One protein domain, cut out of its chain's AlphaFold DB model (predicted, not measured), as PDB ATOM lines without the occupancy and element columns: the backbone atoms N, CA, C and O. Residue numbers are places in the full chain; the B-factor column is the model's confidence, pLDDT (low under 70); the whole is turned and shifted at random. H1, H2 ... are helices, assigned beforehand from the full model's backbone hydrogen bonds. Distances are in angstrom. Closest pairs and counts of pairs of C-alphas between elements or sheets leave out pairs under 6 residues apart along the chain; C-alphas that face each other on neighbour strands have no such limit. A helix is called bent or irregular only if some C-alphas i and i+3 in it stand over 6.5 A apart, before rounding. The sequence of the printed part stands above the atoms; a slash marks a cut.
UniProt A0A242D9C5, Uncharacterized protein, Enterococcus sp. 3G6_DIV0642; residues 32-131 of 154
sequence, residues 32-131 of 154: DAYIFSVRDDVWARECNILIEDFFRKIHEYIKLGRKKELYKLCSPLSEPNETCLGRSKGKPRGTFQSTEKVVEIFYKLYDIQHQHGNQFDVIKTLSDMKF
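This is residues 32 to 131 of the 154 residues of an uncharacterized protein of Enterococcus sp. 3G6_DIV0642 (UniProt A0A242D9C5). Look first for the long helix H2, whose last turns meet the middle of H4 like a T; H3 folds back beside H2, and H1 packs near H2's other end. Residues 78 to 98 form a long loop. The 100 printed residues hold helices H1 to H5, no named strand, class all helix, only just compact, close to loose: radius of gyration of the C-alphas 15.1 A, spans 44 by 35 by 24 A.

The hub H2, residues 42 to 63, forms a hairpin with H3, residues 67 to 77, which is irregular: C-alphas 73 and 76 are 7.1 A apart. H4, residues 99 to 115, touches H2 about perpendicular, 77 degrees; closest C-alphas, Ile 62 and Tyr 107, 6.6 A. H1, residues 34 to 38, touches H2: closest C-alphas, Phe 36 and Ala 44, 4.6 A. H5, residues 126 to 129, is apart from H2. Every O i to N i+4 pair is within hydrogen-bond range in H1, H2 and H4, 5 of 7 in H3; H5 is too short.

Find C-alpha 42 at (-35.886, -35.422, -2.320); H2 runs 31.7 A to C-alpha 63 at (-28.545, -43.091, -32.173).

The printed part has no cut; H3 to H4 is a long link. Residues 78 to 97 and 112 to 131 have pLDDT under 70.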
ATOM      1  N   ASP A  32     -42.078 -25.067 -15.269       72.44
ATOM      2  CA  ASP A  32     -40.668 -24.922 -15.609       72.44
ATOM      3  C   ASP A  32     -39.866 -26.063 -14.979       72.44
ATOM      4  O   ASP A  32     -39.595 -26.065 -13.780       72.44
ATOM      5  N   ALA A  33     -39.474 -27.037 -15.801       71.19
ATOM      6  CA  ALA A  33     -38.674 -28.176 -15.364       71.19
ATOM      7  C   ALA A  33     -37.308 -27.770 -14.776       71.19
ATOM      8  O   ALA A  33     -36.730 -28.539 -14.007       71.19
ATOM      9  N   TYR A  34     -36.807 -26.563 -15.074       72.12
ATOM     10  CA  TYR A  34     -35.576 -26.038 -14.480       72.12
ATOM     11  C   TYR A  34     -35.652 -25.969 -12.950       72.12
ATOM     12  O   TYR A  34     -34.636 -26.170 -12.280       72.12
ATOM     13  N   ILE A  35     -36.853 -25.788 -12.381       76.38
ATOM     14  CA  ILE A  35     -37.065 -25.752 -10.930       76.38
ATOM     15  C   ILE A  35     -36.536 -27.019 -10.234       76.38
ATOM     16  O   ILE A  35     -36.026 -26.945  -9.118       76.38
ATOM     17  N   PHE A  36     -36.601 -28.175 -10.902       80.81
ATOM     18  CA  PHE A  36     -36.136 -29.450 -10.352       80.81
ATOM     19  C   PHE A  36     -34.614 -29.579 -10.355       80.81
ATOM     20  O   PHE A  36     -34.069 -30.334  -9.560       80.81
ATOM     21  N   SER A  37     -33.926 -28.812 -11.203       75.81
ATOM     22  CA  SER A  37     -32.460 -28.796 -11.257       75.81
ATOM     23  C   SER A  37     -31.825 -27.902 -10.186       75.81
ATOM     24  O   SER A  37     -30.655 -28.078  -9.852       75.81
ATOM     25  N   VAL A  38     -32.583 -26.943  -9.639       80.12
ATOM     26  CA  VAL A  38     -32.089 -25.970  -8.644       80.12
ATOM     27  C   VAL A  38     -32.510 -26.289  -7.211       80.12
ATOM     28  O   VAL A  38     -31.891 -25.802  -6.266       80.12
ATOM     29  N   ARG A  39     -33.568 -27.085  -7.029       84.12
ATOM     30  CA  ARG A  39     -34.053 -27.516  -5.713       84.12
ATOM     31  C   ARG A  39     -33.358 -28.809  -5.284       84.12
ATOM     32  O   ARG A  39     -33.208 -29.722  -6.083       84.12
ATOM     33  N   ASP A  40     -32.994 -28.904  -4.005       83.44
ATOM     34  CA  ASP A  40     -32.266 -30.063  -3.445       83.44
ATOM     35  C   ASP A  40     -33.132 -30.963  -2.534       83.44
ATOM     36  O   ASP A  40     -32.658 -31.875  -1.844       83.44
ATOM     37  N   ASP A  41     -34.445 -30.734  -2.522       92.50
ATOM     38  CA  ASP A  41     -35.367 -31.637  -1.840       92.50
ATOM     39  C   ASP A  41     -35.458 -32.999  -2.557       92.50
ATOM     40  O   ASP A  41     -35.109 -33.142  -3.731       92.50
ATOM     41  N   VAL A  42     -35.867 -34.035  -1.817       92.75
ATOM     42  CA  VAL A  42     -35.886 -35.422  -2.320       92.75
ATOM     43  C   VAL A  42     -36.768 -35.545  -3.562       92.75
ATOM     44  O   VAL A  42     -36.372 -36.188  -4.529       92.75
ATOM     45  N   TRP A  43     -37.924 -34.883  -3.556       90.06
ATOM     46  CA  TRP A  43     -38.867 -34.932  -4.664       90.06
ATOM     47  C   TRP A  43     -38.295 -34.258  -5.917       90.06
ATOM     48  O   TRP A  43     -38.329 -34.843  -6.998       90.06
ATOM     49  N   ALA A  44     -37.677 -33.084  -5.771       87.38
ATOM     50  CA  ALA A  44     -37.003 -32.405  -6.874       87.38
ATOM     51  C   ALA A  44     -35.880 -33.255  -7.490       87.38
ATOM     52  O   ALA A  44     -35.804 -33.370  -8.715       87.38
ATOM     53  N   ARG A  45     -35.060 -33.915  -6.660       86.62
ATOM     54  CA  ARG A  45     -33.999 -34.820  -7.133       86.62
ATOM     55  C   ARG A  45     -34.551 -36.010  -7.910       86.62
ATOM     56  O   ARG A  45     -34.023 -36.339  -8.971       86.62
ATOM     57  N   GLU A  46     -35.615 -36.637  -7.417       92.06
ATOM     58  CA  GLU A  46     -36.285 -37.738  -8.116       92.06
ATOM     59  C   GLU A  46     -36.856 -37.286  -9.466       92.06
ATOM     60  O   GLU A  46     -36.621 -37.940 -10.484       92.06
ATOM     61  N   CYS A  47     -37.538 -36.137  -9.507       87.44
ATOM     62  CA  CYS A  47     -38.040 -35.549 -10.747       87.44
ATOM     63  C   CYS A  47     -36.909 -35.252 -11.741       87.44
ATOM     64  O   CYS A  47     -37.028 -35.604 -12.915       87.44
ATOM     65  N   ASN A  48     -35.803 -34.660 -11.281       84.31
ATOM     66  CA  ASN A  48     -34.662 -34.351 -12.139       84.31
ATOM     67  C   ASN A  48     -34.055 -35.624 -12.758       84.31
ATOM     68  O   ASN A  48     -33.829 -35.667 -13.964       84.31
ATOM     69  N   ILE A  49     -33.889 -36.693 -11.971       86.44
ATOM     70  CA  ILE A  49     -33.402 -37.993 -12.469       86.44
ATOM     71  C   ILE A  49     -34.322 -38.554 -13.563       86.44
ATOM     72  O   ILE A  49     -33.839 -39.067 -14.572       86.44
ATOM     73  N   LEU A  50     -35.645 -38.461 -13.391       88.06
ATOM     74  CA  LEU A  50     -36.604 -38.940 -14.392       88.06
ATOM     75  C   LEU A  50     -36.524 -38.141 -15.699       88.06
ATOM     76  O   LEU A  50     -36.594 -38.725 -16.782       88.06
ATOM     77  N   ILE A  51     -36.358 -36.821 -15.600       83.44
ATOM     78  CA  ILE A  51     -36.201 -35.930 -16.754       83.44
ATOM     79  C   ILE A  51     -34.901 -36.256 -17.506       83.44
ATOM     80  O   ILE A  51     -34.916 -36.420 -18.727       83.44
ATOM     81  N   GLU A  52     -33.790 -36.422 -16.790       81.06
ATOM     82  CA  GLU A  52     -32.506 -36.811 -17.382       81.06
ATOM     83  C   GLU A  52     -32.580 -38.191 -18.053       81.06
ATOM     84  O   GLU A  52     -32.110 -38.368 -19.181       81.06
ATOM     85  N   ASP A  53     -33.208 -39.175 -17.400       85.69
ATOM     86  CA  ASP A  53     -33.390 -40.520 -17.952       85.69
ATOM     87  C   ASP A  53     -34.240 -40.511 -19.231       85.69
ATOM     88  O   ASP A  53     -33.938 -41.228 -20.191       85.69
ATOM     89  N   PHE A  54     -35.272 -39.668 -19.270       86.62
ATOM     90  CA  PHE A  54     -36.106 -39.467 -20.447       86.62
ATOM     91  C   PHE A  54     -35.285 -38.967 -21.647       86.62
ATOM     92  O   PHE A  54     -35.311 -39.597 -22.710       86.62
ATOM     93  N   PHE A  55     -34.488 -37.905 -21.476       81.12
ATOM     94  CA  PHE A  55     -33.638 -37.383 -22.556       81.12
ATOM     95  C   PHE A  55     -32.527 -38.344 -22.960       81.12
ATOM     96  O   PHE A  55     -32.255 -38.519 -24.152       81.12
ATOM     97  N   ARG A  56     -31.934 -39.046 -21.991       83.56
ATOM     98  CA  ARG A  56     -30.946 -40.096 -22.252       83.56
ATOM     99  C   ARG A  56     -31.516 -41.192 -23.156       83.56
ATOM    100  O   ARG A  56     -30.849 -41.598 -24.107       83.56
ATOM    101  N   LYS A  57     -32.748 -41.643 -22.896       89.38
ATOM    102  CA  LYS A  57     -33.439 -42.654 -23.714       89.38
ATOM    103  C   LYS A  57     -33.786 -42.146 -25.110       89.38
ATOM    104  O   LYS A  57     -33.625 -42.899 -26.068       89.38
ATOM    105  N   ILE A  58     -34.216 -40.889 -25.246       87.06
ATOM    106  CA  ILE A  58     -34.426 -40.268 -26.564       87.06
ATOM    107  C   ILE A  58     -33.139 -40.344 -27.387       87.06
ATOM    108  O   ILE A  58     -33.144 -40.868 -28.502       87.06
ATOM    109  N   HIS A  59     -32.033 -39.870 -26.812       82.06
ATOM    110  CA  HIS A  59     -30.736 -39.850 -27.477       82.06
ATOM    111  C   HIS A  59     -30.268 -41.263 -27.864       82.06
ATOM    112  O   HIS A  59     -29.825 -41.488 -28.992       82.06
ATOM    113  N   GLU A  60     -30.429 -42.244 -26.968       86.25
ATOM    114  CA  GLU A  60     -30.128 -43.651 -27.249       86.25
ATOM    115  C   GLU A  60     -30.954 -44.195 -28.424       86.25
ATOM    116  O   GLU A  60     -30.404 -44.814 -29.338       86.25
ATOM    117  N   TYR A  61     -32.266 -43.955 -28.437       91.56
ATOM    118  CA  TYR A  61     -33.140 -44.460 -29.493       91.56
ATOM    119  C   TYR A  61     -32.867 -43.821 -30.849       91.56
ATOM    120  O   TYR A  61     -32.882 -44.534 -31.852       91.56
ATOM    121  N   ILE A  62     -32.564 -42.524 -30.892       87.06
ATOM    122  CA  ILE A  62     -32.184 -41.854 -32.140       87.06
ATOM    123  C   ILE A  62     -30.882 -42.443 -32.673       87.06
ATOM    124  O   ILE A  62     -30.844 -42.902 -33.816       87.06
ATOM    125  N   LYS A  63     -29.855 -42.537 -31.818       85.00
ATOM    126  CA  LYS A  63     -28.545 -43.091 -32.173       85.00
ATOM    127  C   LYS A  63     -28.627 -44.529 -32.695       85.00
ATOM    128  O   LYS A  63     -27.890 -44.899 -33.603       85.00
ATOM    129  N   LEU A  64     -29.510 -45.348 -32.122       90.94
ATOM    130  CA  LEU A  64     -29.708 -46.748 -32.517       90.94
ATOM    131  C   LEU A  64     -30.737 -46.937 -33.647       90.94
ATOM    132  O   LEU A  64     -31.029 -48.078 -34.006       90.94
ATOM    133  N   GLY A  65     -31.329 -45.863 -34.183       89.12
ATOM    134  CA  GLY A  65     -32.365 -45.948 -35.221       89.12
ATOM    135  C   GLY A  65     -33.690 -46.571 -34.749       89.12
ATOM    136  O   GLY A  65     -34.492 -47.026 -35.565       89.12
ATOM    137  N   ARG A  66     -33.949 -46.597 -33.437       93.19
ATOM    138  CA  ARG A  66     -35.124 -47.213 -32.792       93.19
ATOM    139  C   ARG A  66     -36.347 -46.289 -32.814       93.19
ATOM    140  O   ARG A  66     -36.860 -45.850 -31.785       93.19
ATOM    141  N   LYS A  67     -36.817 -45.963 -34.022       90.56
ATOM    142  CA  LYS A  67     -37.894 -44.981 -34.241       90.56
ATOM    143  C   LYS A  67     -39.224 -45.376 -33.587       90.56
ATOM    144  O   LYS A  67     -39.958 -44.509 -33.120       90.56
ATOM    145  N   LYS A  68     -39.554 -46.671 -33.546       92.38
ATOM    146  CA  LYS A  68     -40.818 -47.164 -32.969       92.38
ATOM    147  C   LYS A  68     -40.842 -46.987 -31.450       92.38
ATOM    148  O   LYS A  68     -41.859 -46.604 -30.879       92.38
ATOM    149  N   GLU A  69     -39.719 -47.262 -30.806       93.31
ATOM    150  CA  GLU A  69     -39.501 -47.117 -29.374       93.31
ATOM    151  C   GLU A  69     -39.498 -45.644 -28.977       93.31
ATOM    152  O   GLU A  69     -40.150 -45.284 -27.998       93.31
ATOM    153  N   LEU A  70     -38.859 -44.790 -29.781       90.12
ATOM    154  CA  LEU A  70     -38.916 -43.340 -29.620       90.12
ATOM    155  C   LEU A  70     -40.351 -42.817 -29.729       90.12
ATOM    156  O   LEU A  70     -40.802 -42.078 -28.864       90.12
ATOM    157  N   TYR A  71     -41.108 -43.257 -30.735       89.69
ATOM    158  CA  TYR A  71     -42.509 -42.867 -30.882       89.69
ATOM    159  C   TYR A  71     -43.349 -43.267 -29.659       89.69
ATOM    160  O   TYR A  71     -44.127 -42.467 -29.148       89.69
ATOM    161  N   LYS A  72     -43.155 -44.488 -29.144       90.19
ATOM    162  CA  LYS A  72     -43.832 -44.959 -27.927       90.19
ATOM    163  C   LYS A  72     -43.413 -44.172 -26.679       90.19
ATOM    164  O   LYS A  72     -44.231 -43.982 -25.788       90.19
ATOM    165  N   LEU A  73     -42.154 -43.740 -26.599       88.94
ATOM    166  CA  LEU A  73     -41.651 -42.912 -25.504       88.94
ATOM    167  C   LEU A  73     -42.273 -41.507 -25.526       88.94
ATOM    168  O   LEU A  73     -42.582 -40.969 -24.469       88.94
ATOM    169  N   CYS A  74     -42.491 -40.943 -26.716       84.00
ATOM    170  CA  CYS A  74     -43.040 -39.598 -26.895       84.00
ATOM    171  C   CYS A  74     -44.571 -39.542 -26.903       84.00
ATOM    172  O   CYS A  74     -45.131 -38.472 -26.690       84.00
ATOM    173  N   SER A  75     -45.267 -40.657 -27.147       82.25
ATOM    174  CA  SER A  75     -46.734 -40.664 -27.242       82.25
ATOM    175  C   SER A  75     -47.472 -40.108 -26.015       82.25
ATOM    176  O   SER A  75     -48.521 -39.505 -26.217       82.25
ATOM    177  N   PRO A  76     -46.982 -40.263 -24.765       77.06
ATOM    178  CA  PRO A  76     -47.637 -39.692 -23.590       77.06
ATOM    179  C   PRO A  76     -47.348 -38.203 -23.375       77.06
ATOM    180  O   PRO A  76     -47.889 -37.632 -22.439       77.06
ATOM    181  N   LEU A  77     -46.488 -37.573 -24.189       71.31
ATOM    182  CA  LEU A  77     -46.201 -36.142 -24.050       71.31
ATOM    183  C   LEU A  77     -47.394 -35.260 -24.422       71.31
ATOM    184  O   LEU A  77     -47.346 -34.063 -24.158       71.31
ATOM    185  N   SER A  78     -48.449 -35.834 -25.012       62.47
ATOM    186  CA  SER A  78     -49.684 -35.112 -25.276       62.47
ATOM    187  C   SER A  78     -50.237 -34.474 -24.013       62.47
ATOM    188  O   SER A  78     -50.463 -35.173 -23.029       62.47
ATOM    189  N   GLU A  79     -50.464 -33.161 -24.070       57.84
ATOM    190  CA  GLU A  79     -50.990 -32.380 -22.955       57.84
ATOM    191  C   GLU A  79     -52.294 -33.006 -22.427       57.84
ATOM    192  O   GLU A  79     -53.267 -33.131 -23.182       57.84
ATOM    193  N   PRO A  80     -52.325 -33.446 -21.156       60.44
ATOM    194  CA  PRO A  80     -53.525 -34.009 -20.558       60.44
ATOM    195  C   PRO A  80     -54.542 -32.895 -20.296       60.44
ATOM    196  O   PRO A  80     -54.309 -31.999 -19.476       60.44
ATOM    197  N   ASN A  81     -55.702 -32.977 -20.954       61.66
ATOM    198  CA  ASN A  81     -56.819 -32.040 -20.770       61.66
ATOM    199  C   ASN A  81     -57.303 -31.989 -19.309       61.66
ATOM    200  O   ASN A  81     -57.904 -31.007 -18.882       61.66
ATOM    201  N   GLU A  82     -57.044 -33.046 -18.541       63.16
ATOM    202  CA  GLU A  82     -57.432 -33.208 -17.142       63.16
ATOM    203  C   GLU A  82     -56.749 -32.200 -16.212       63.16
ATOM    204  O   GLU A  82     -57.270 -31.910 -15.137       63.16
ATOM    205  N   THR A  83     -55.598 -31.653 -16.614       63.16
ATOM    206  CA  THR A  83     -54.855 -30.691 -15.789       63.16
ATOM    207  C   THR A  83     -55.394 -29.266 -15.900       63.16
ATOM    208  O   THR A  83     -55.175 -28.471 -14.989       63.16
ATOM    209  N   CYS A  84     -56.128 -28.941 -16.976       67.56
ATOM    210  CA  CYS A  84     -56.614 -27.585 -17.282       67.56
ATOM    211  C   CYS A  84     -55.508 -26.507 -17.222       67.56
ATOM    212  O   CYS A  84     -55.782 -25.335 -16.960       67.56
ATOM    213  N   LEU A  85     -54.257 -26.902 -17.448       66.56
ATOM    214  CA  LEU A  85     -53.123 -26.004 -17.634       66.56
ATOM    215  C   LEU A  85     -52.972 -25.793 -19.142       66.56
ATOM    216  O   LEU A  85     -53.056 -26.771 -19.876       66.56
ATOM    217  N   GLY A  86     -52.835 -24.549 -19.602       64.19
ATOM    218  CA  GLY A  86     -52.719 -24.261 -21.035       64.19
ATOM    219  C   GLY A  86     -53.299 -22.914 -21.475       64.19
ATOM    220  O   GLY A  86     -53.584 -22.026 -20.667       64.19
ATOM    221  N   ARG A  87     -53.427 -22.738 -22.796       55.59
ATOM    222  CA  ARG A  87     -53.834 -21.488 -23.474       55.59
ATOM    223  C   ARG A  87     -54.977 -21.647 -24.486       55.59
ATOM    224  O   ARG A  87     -55.231 -20.754 -25.299       55.59
ATOM    225  N   SER A  88     -55.701 -22.755 -24.458       54.53
ATOM    226  CA  SER A  88     -56.817 -23.031 -25.356       54.53
ATOM    227  C   SER A  88     -57.922 -21.977 -25.214       54.53
ATOM    228  O   SER A  88     -58.426 -21.691 -24.127       54.53
ATOM    229  N   LYS A  89     -58.390 -21.425 -26.343       47.44
ATOM    230  CA  LYS A  89     -59.609 -20.599 -26.369       47.44
ATOM    231  C   LYS A  89     -60.849 -21.501 -26.277       47.44
ATOM    232  O   LYS A  89     -61.326 -22.012 -27.291       47.44
ATOM    233  N   GLY A  90     -61.401 -21.670 -25.073       53.69
ATOM    234  CA  GLY A  90     -62.650 -22.406 -24.818       53.69
ATOM    235  C   GLY A  90     -62.463 -23.587 -23.862       53.69
ATOM    236  O   GLY A  90     -61.636 -23.513 -22.961       53.69
ATOM    237  N   LYS A  91     -63.242 -24.667 -24.043       49.69
ATOM    238  CA  LYS A  91     -63.014 -25.931 -23.314       49.69
ATOM    239  C   LYS A  91     -61.574 -26.410 -23.534       49.69
ATOM    240  O   LYS A  91     -61.101 -26.201 -24.658       49.69
ATOM    241  N   PRO A  92     -60.950 -27.089 -22.552       48.75
ATOM    242  CA  PRO A  92     -59.619 -27.639 -22.724       48.75
ATOM    243  C   PRO A  92     -59.540 -28.470 -23.999       48.75
ATOM    244  O   PRO A  92     -60.327 -29.398 -24.216       48.75
ATOM    245  N   ARG A  93     -58.676 -28.036 -24.906       50.88
ATOM    246  CA  ARG A  93     -58.444 -28.665 -26.205       50.88
ATOM    247  C   ARG A  93     -56.941 -28.666 -26.371       50.88
ATOM    248  O   ARG A  93     -56.435 -27.879 -27.164       50.88
ATOM    249  N   GLY A  94     -56.267 -29.509 -25.586       48.25
ATOM    250  CA  GLY A  94     -54.816 -29.659 -25.576       48.25
ATOM    251  C   GLY A  94     -54.271 -29.469 -26.982       48.25
ATOM    252  O   GLY A  94     -54.621 -30.208 -27.909       48.25
ATOM    253  N   THR A  95     -53.515 -28.391 -27.178       49.06
ATOM    254  CA  THR A  95     -53.141 -27.923 -28.521       49.06
ATOM    255  C   THR A  95     -51.869 -28.648 -28.944       49.06
ATOM    256  O   THR A  95     -50.857 -28.047 -29.299       49.06
ATOM    257  N   PHE A  96     -51.877 -29.974 -28.800       53.22
ATOM    258  CA  PHE A  96     -50.645 -30.734 -28.812       53.22
ATOM    259  C   PHE A  96     -50.187 -31.043 -30.237       53.22
ATOM    260  O   PHE A  96     -50.960 -31.471 -31.099       53.22
ATOM    261  N   GLN A  97     -48.897 -30.828 -30.485       60.38
ATOM    262  CA  GLN A  97     -48.243 -31.230 -31.724       60.38
ATOM    263  C   GLN A  97     -48.264 -32.760 -31.813       60.38
ATOM    264  O   GLN A  97     -47.949 -33.427 -30.839       60.38
ATOM    265  N   SER A  98     -48.636 -33.348 -32.955       70.50
ATOM    266  CA  SER A  98     -48.726 -34.813 -33.052       70.50
ATOM    267  C   SER A  98     -47.404 -35.490 -32.652       70.50
ATOM    268  O   SER A  98     -46.327 -34.922 -32.853       70.50
ATOM    269  N   THR A  99     -47.461 -36.703 -32.094       77.44
ATOM    270  CA  THR A  99     -46.265 -37.458 -31.669       77.44
ATOM    271  C   THR A  99     -45.211 -37.533 -32.777       77.44
ATOM    272  O   THR A  99     -44.016 -37.474 -32.503       77.44
ATOM    273  N   GLU A 100     -45.634 -37.597 -34.042       79.06
ATOM    274  CA  GLU A 100     -44.754 -37.534 -35.214       79.06
ATOM    275  C   GLU A 100     -43.914 -36.255 -35.251       79.06
ATOM    276  O   GLU A 100     -42.710 -36.347 -35.479       79.06
ATOM    277  N   LYS A 101     -44.521 -35.086 -35.006       74.25
ATOM    278  CA  LYS A 101     -43.818 -33.796 -34.984       74.25
ATOM    279  C   LYS A 101     -42.796 -33.743 -33.856       74.25
ATOM    280  O   LYS A 101     -41.667 -33.319 -34.072       74.25
ATOM    281  N   VAL A 102     -43.166 -34.231 -32.672       77.56
ATOM    282  CA  VAL A 102     -42.259 -34.307 -31.515       77.56
ATOM    283  C   VAL A 102     -41.063 -35.216 -31.814       77.56
ATOM    284  O   VAL A 102     -39.918 -34.873 -31.531       77.56
ATOM    285  N   VAL A 103     -41.306 -36.369 -32.444       83.12
ATOM    286  CA  VAL A 103     -40.236 -37.272 -32.886       83.12
ATOM    287  C   VAL A 103     -39.343 -36.604 -33.935       83.12
ATOM    288  O   VAL A 103     -38.122 -36.693 -33.828       83.12
ATOM    289  N   GLU A 104     -39.921 -35.931 -34.932       82.44
ATOM    290  CA  GLU A 104     -39.178 -35.205 -35.972       82.44
ATOM    291  C   GLU A 104     -38.274 -34.121 -35.375       82.44
ATOM    292  O   GLU A 104     -37.107 -34.009 -35.752       82.44
ATOM    293  N   ILE A 105     -38.796 -33.375 -34.403       79.19
ATOM    294  CA  ILE A 105     -38.048 -32.399 -33.618       79.19
ATOM    295  C   ILE A 105     -36.813 -33.045 -32.987       79.19
ATOM    296  O   ILE A 105     -35.707 -32.550 -33.185       79.19
ATOM    297  N   PHE A 106     -36.963 -34.167 -32.276       81.44
ATOM    298  CA  PHE A 106     -35.814 -34.789 -31.615       81.44
ATOM    299  C   PHE A 106     -34.752 -35.280 -32.604       81.44
ATOM    300  O   PHE A 106     -33.563 -35.151 -32.319       81.44
ATOM    301  N   TYR A 107     -35.150 -35.786 -33.776       83.31
ATOM    302  CA  TYR A 107     -34.195 -36.139 -34.833       83.31
ATOM    303  C   TYR A 107     -33.431 -34.913 -35.353       83.31
ATOM    304  O   TYR A 107     -32.208 -34.959 -35.434       83.31
ATOM    305  N   LYS A 108     -34.122 -33.796 -35.627       80.12
ATOM    306  CA  LYS A 108     -33.479 -32.538 -36.049       80.12
ATOM    307  C   LYS A 108     -32.475 -32.034 -35.010       80.12
ATOM    308  O   LYS A 108     -31.358 -31.666 -35.358       80.12
ATOM    309  N   LEU A 109     -32.863 -32.063 -33.736       73.94
ATOM    310  CA  LEU A 109     -32.003 -31.683 -32.615       73.94
ATOM    311  C   LEU A 109     -30.731 -32.538 -32.546       73.94
ATOM    312  O   LEU A 109     -29.633 -32.009 -32.377       73.94
ATOM    313  N   TYR A 110     -30.880 -33.854 -32.704       76.69
ATOM    314  CA  TYR A 110     -29.759 -34.789 -32.727       76.69
ATOM    315  C   TYR A 110     -28.796 -34.505 -33.889       76.69
ATOM    316  O   TYR A 110     -27.581 -34.468 -33.689       76.69
ATOM    317  N   ASP A 111     -29.327 -34.263 -35.090       76.44
ATOM    318  CA  ASP A 111     -28.522 -33.985 -36.282       76.44
ATOM    319  C   ASP A 111     -27.711 -32.688 -36.130       76.44
ATOM    320  O   ASP A 111     -26.510 -32.684 -36.415       76.44
ATOM    321  N   ILE A 112     -28.323 -31.618 -35.605       69.44
ATOM    322  CA  ILE A 112     -27.638 -30.349 -35.294       69.44
ATOM    323  C   ILE A 112     -26.491 -30.599 -34.304       69.44
ATOM    324  O   ILE A 112     -25.353 -30.187 -34.544       69.44
ATOM    325  N   GLN A 113     -26.747 -31.326 -33.212       66.44
ATOM    326  CA  GLN A 113     -25.720 -31.634 -32.213       66.44
ATOM    327  C   GLN A 113     -24.531 -32.398 -32.823       66.44
ATOM    328  O   GLN A 113     -23.373 -32.108 -32.507       66.44
ATOM    329  N   HIS A 114     -24.798 -33.360 -33.710       68.31
ATOM    330  CA  HIS A 114     -23.756 -34.120 -34.401       68.31
ATOM    331  C   HIS A 114     -22.956 -33.277 -35.401       68.31
ATOM    332  O   HIS A 114     -21.736 -33.423 -35.469       68.31
ATOM    333  N   GLN A 115     -23.606 -32.379 -36.145       64.81
ATOM    334  CA  GLN A 115     -22.942 -31.519 -37.132       64.81
ATOM    335  C   GLN A 115     -22.022 -30.467 -36.494       64.81
ATOM    336  O   GLN A 115     -20.985 -30.137 -37.066       64.81
ATOM    337  N   HIS A 116     -22.361 -29.980 -35.298       62.78
ATOM    338  CA  HIS A 116     -21.602 -28.946 -34.585       62.78
ATOM    339  C   HIS A 116     -20.601 -29.493 -33.542       62.78
ATOM    340  O   HIS A 116     -20.034 -28.729 -32.763       62.78
ATOM    341  N   GLY A 117     -20.340 -30.807 -33.536       53.53
ATOM    342  CA  GLY A 117     -19.163 -31.410 -32.896       53.53
ATOM    343  C   GLY A 117     -19.014 -31.176 -31.387       53.53
ATOM    344  O   GLY A 117     -18.027 -30.585 -30.958       53.53
ATOM    345  N   ASN A 118     -19.948 -31.678 -30.570       51.72
ATOM    346  CA  ASN A 118     -19.920 -31.599 -29.094       51.72
ATOM    347  C   ASN A 118     -19.860 -30.173 -28.499       51.72
ATOM    348  O   ASN A 118     -19.729 -30.040 -27.288       51.72
ATOM    349  N   GLN A 119     -20.002 -29.101 -29.293       44.94
ATOM    350  CA  GLN A 119     -20.189 -27.746 -28.742       44.94
ATOM    351  C   GLN A 119     -21.511 -27.603 -27.978       44.94
ATOM    352  O   GLN A 119     -21.641 -26.743 -27.112       44.94
ATOM    353  N   PHE A 120     -22.471 -28.476 -28.276       48.19
ATOM    354  CA  PHE A 120     -23.735 -28.595 -27.572       48.19
ATOM    355  C   PHE A 120     -23.656 -29.814 -26.667       48.19
ATOM    356  O   PHE A 120     -23.997 -30.937 -27.054       48.19
ATOM    357  N   ASP A 121     -23.097 -29.595 -25.482       44.16
ATOM    358  CA  ASP A 121     -22.890 -30.634 -24.489       44.16
ATOM    359  C   ASP A 121     -24.236 -30.966 -23.834       44.16
ATOM    360  O   ASP A 121     -24.573 -30.521 -22.740       44.16
ATOM    361  N   VAL A 122     -24.995 -31.782 -24.565       49.12
ATOM    362  CA  VAL A 122     -26.247 -32.419 -24.177       49.12
ATOM    363  C   VAL A 122     -27.411 -31.429 -24.103       49.12
ATOM    364  O   VAL A 122     -27.462 -30.529 -23.274       49.12
ATOM    365  N   ILE A 123     -28.421 -31.659 -24.939       53.03
ATOM    366  CA  ILE A 123     -29.783 -31.219 -24.638       53.03
ATOM    367  C   ILE A 123     -30.200 -32.004 -23.389       53.03
ATOM    368  O   ILE A 123     -30.693 -33.127 -23.479       53.03
ATOM    369  N   LYS A 124     -29.852 -31.473 -22.211       49.69
ATOM    370  CA  LYS A 124     -30.140 -32.094 -20.906       49.69
ATOM    371  C   LYS A 124     -31.557 -31.770 -20.480       49.69
ATOM    372  O   LYS A 124     -32.129 -32.481 -19.660       49.69
ATOM    373  N   THR A 125     -32.106 -30.686 -21.020       50.50
ATOM    374  CA  THR A 125     -33.362 -30.115 -20.564       50.50
ATOM    375  C   THR A 125     -34.263 -29.728 -21.733       50.50
ATOM    376  O   THR A 125     -33.808 -29.420 -22.835       50.50
ATOM    377  N   LEU A 126     -35.572 -29.677 -21.468       50.16
ATOM    378  CA  LEU A 126     -36.561 -29.092 -22.383       50.16
ATOM    379  C   LEU A 126     -36.227 -27.635 -22.741       50.16
ATOM    380  O   LEU A 126     -36.583 -27.171 -23.821       50.16
ATOM    381  N   SER A 127     -35.553 -26.908 -21.844       50.88
ATOM    382  CA  SER A 127     -35.195 -25.504 -22.052       50.88
ATOM    383  C   SER A 127     -34.187 -25.318 -23.180       50.88
ATOM    384  O   SER A 127     -34.286 -24.339 -23.914       50.88
ATOM    385  N   ASP A 128     -33.297 -26.288 -23.390       53.56
ATOM    386  CA  ASP A 128     -32.333 -26.249 -24.488       53.56
ATOM    387  C   ASP A 128     -33.042 -26.385 -25.845       53.56
ATOM    388  O   ASP A 128     -32.672 -25.727 -26.811       53.56
ATOM    389  N   MET A 129     -34.133 -27.154 -25.915       52.78
ATOM    390  CA  MET A 129     -34.891 -27.412 -27.154       52.78
ATOM    391  C   MET A 129     -35.521 -26.155 -27.756       52.78
ATOM    392  O   MET A 129     -35.697 -26.076 -28.971       52.78
ATOM    393  N   LYS A 130     -35.814 -25.160 -26.910       49.78
ATOM    394  CA  LYS A 130     -36.405 -23.871 -27.295       49.78
ATOM    395  C   LYS A 130     -35.506 -23.069 -28.240       49.78
ATOM    396  O   LYS A 130     -36.013 -22.249 -28.995       49.78
ATOM    397  N   PHE A 131     -34.193 -23.302 -28.212       48.91
ATOM    398  CA  PHE A 131     -33.226 -22.567 -29.029       48.91
ATOM    399  C   PHE A 131     -33.034 -23.135 -30.441       48.91
ATOM    400  O   PHE A 131     -32.463 -22.452 -31.285       48.91
TER     401      PHE A 131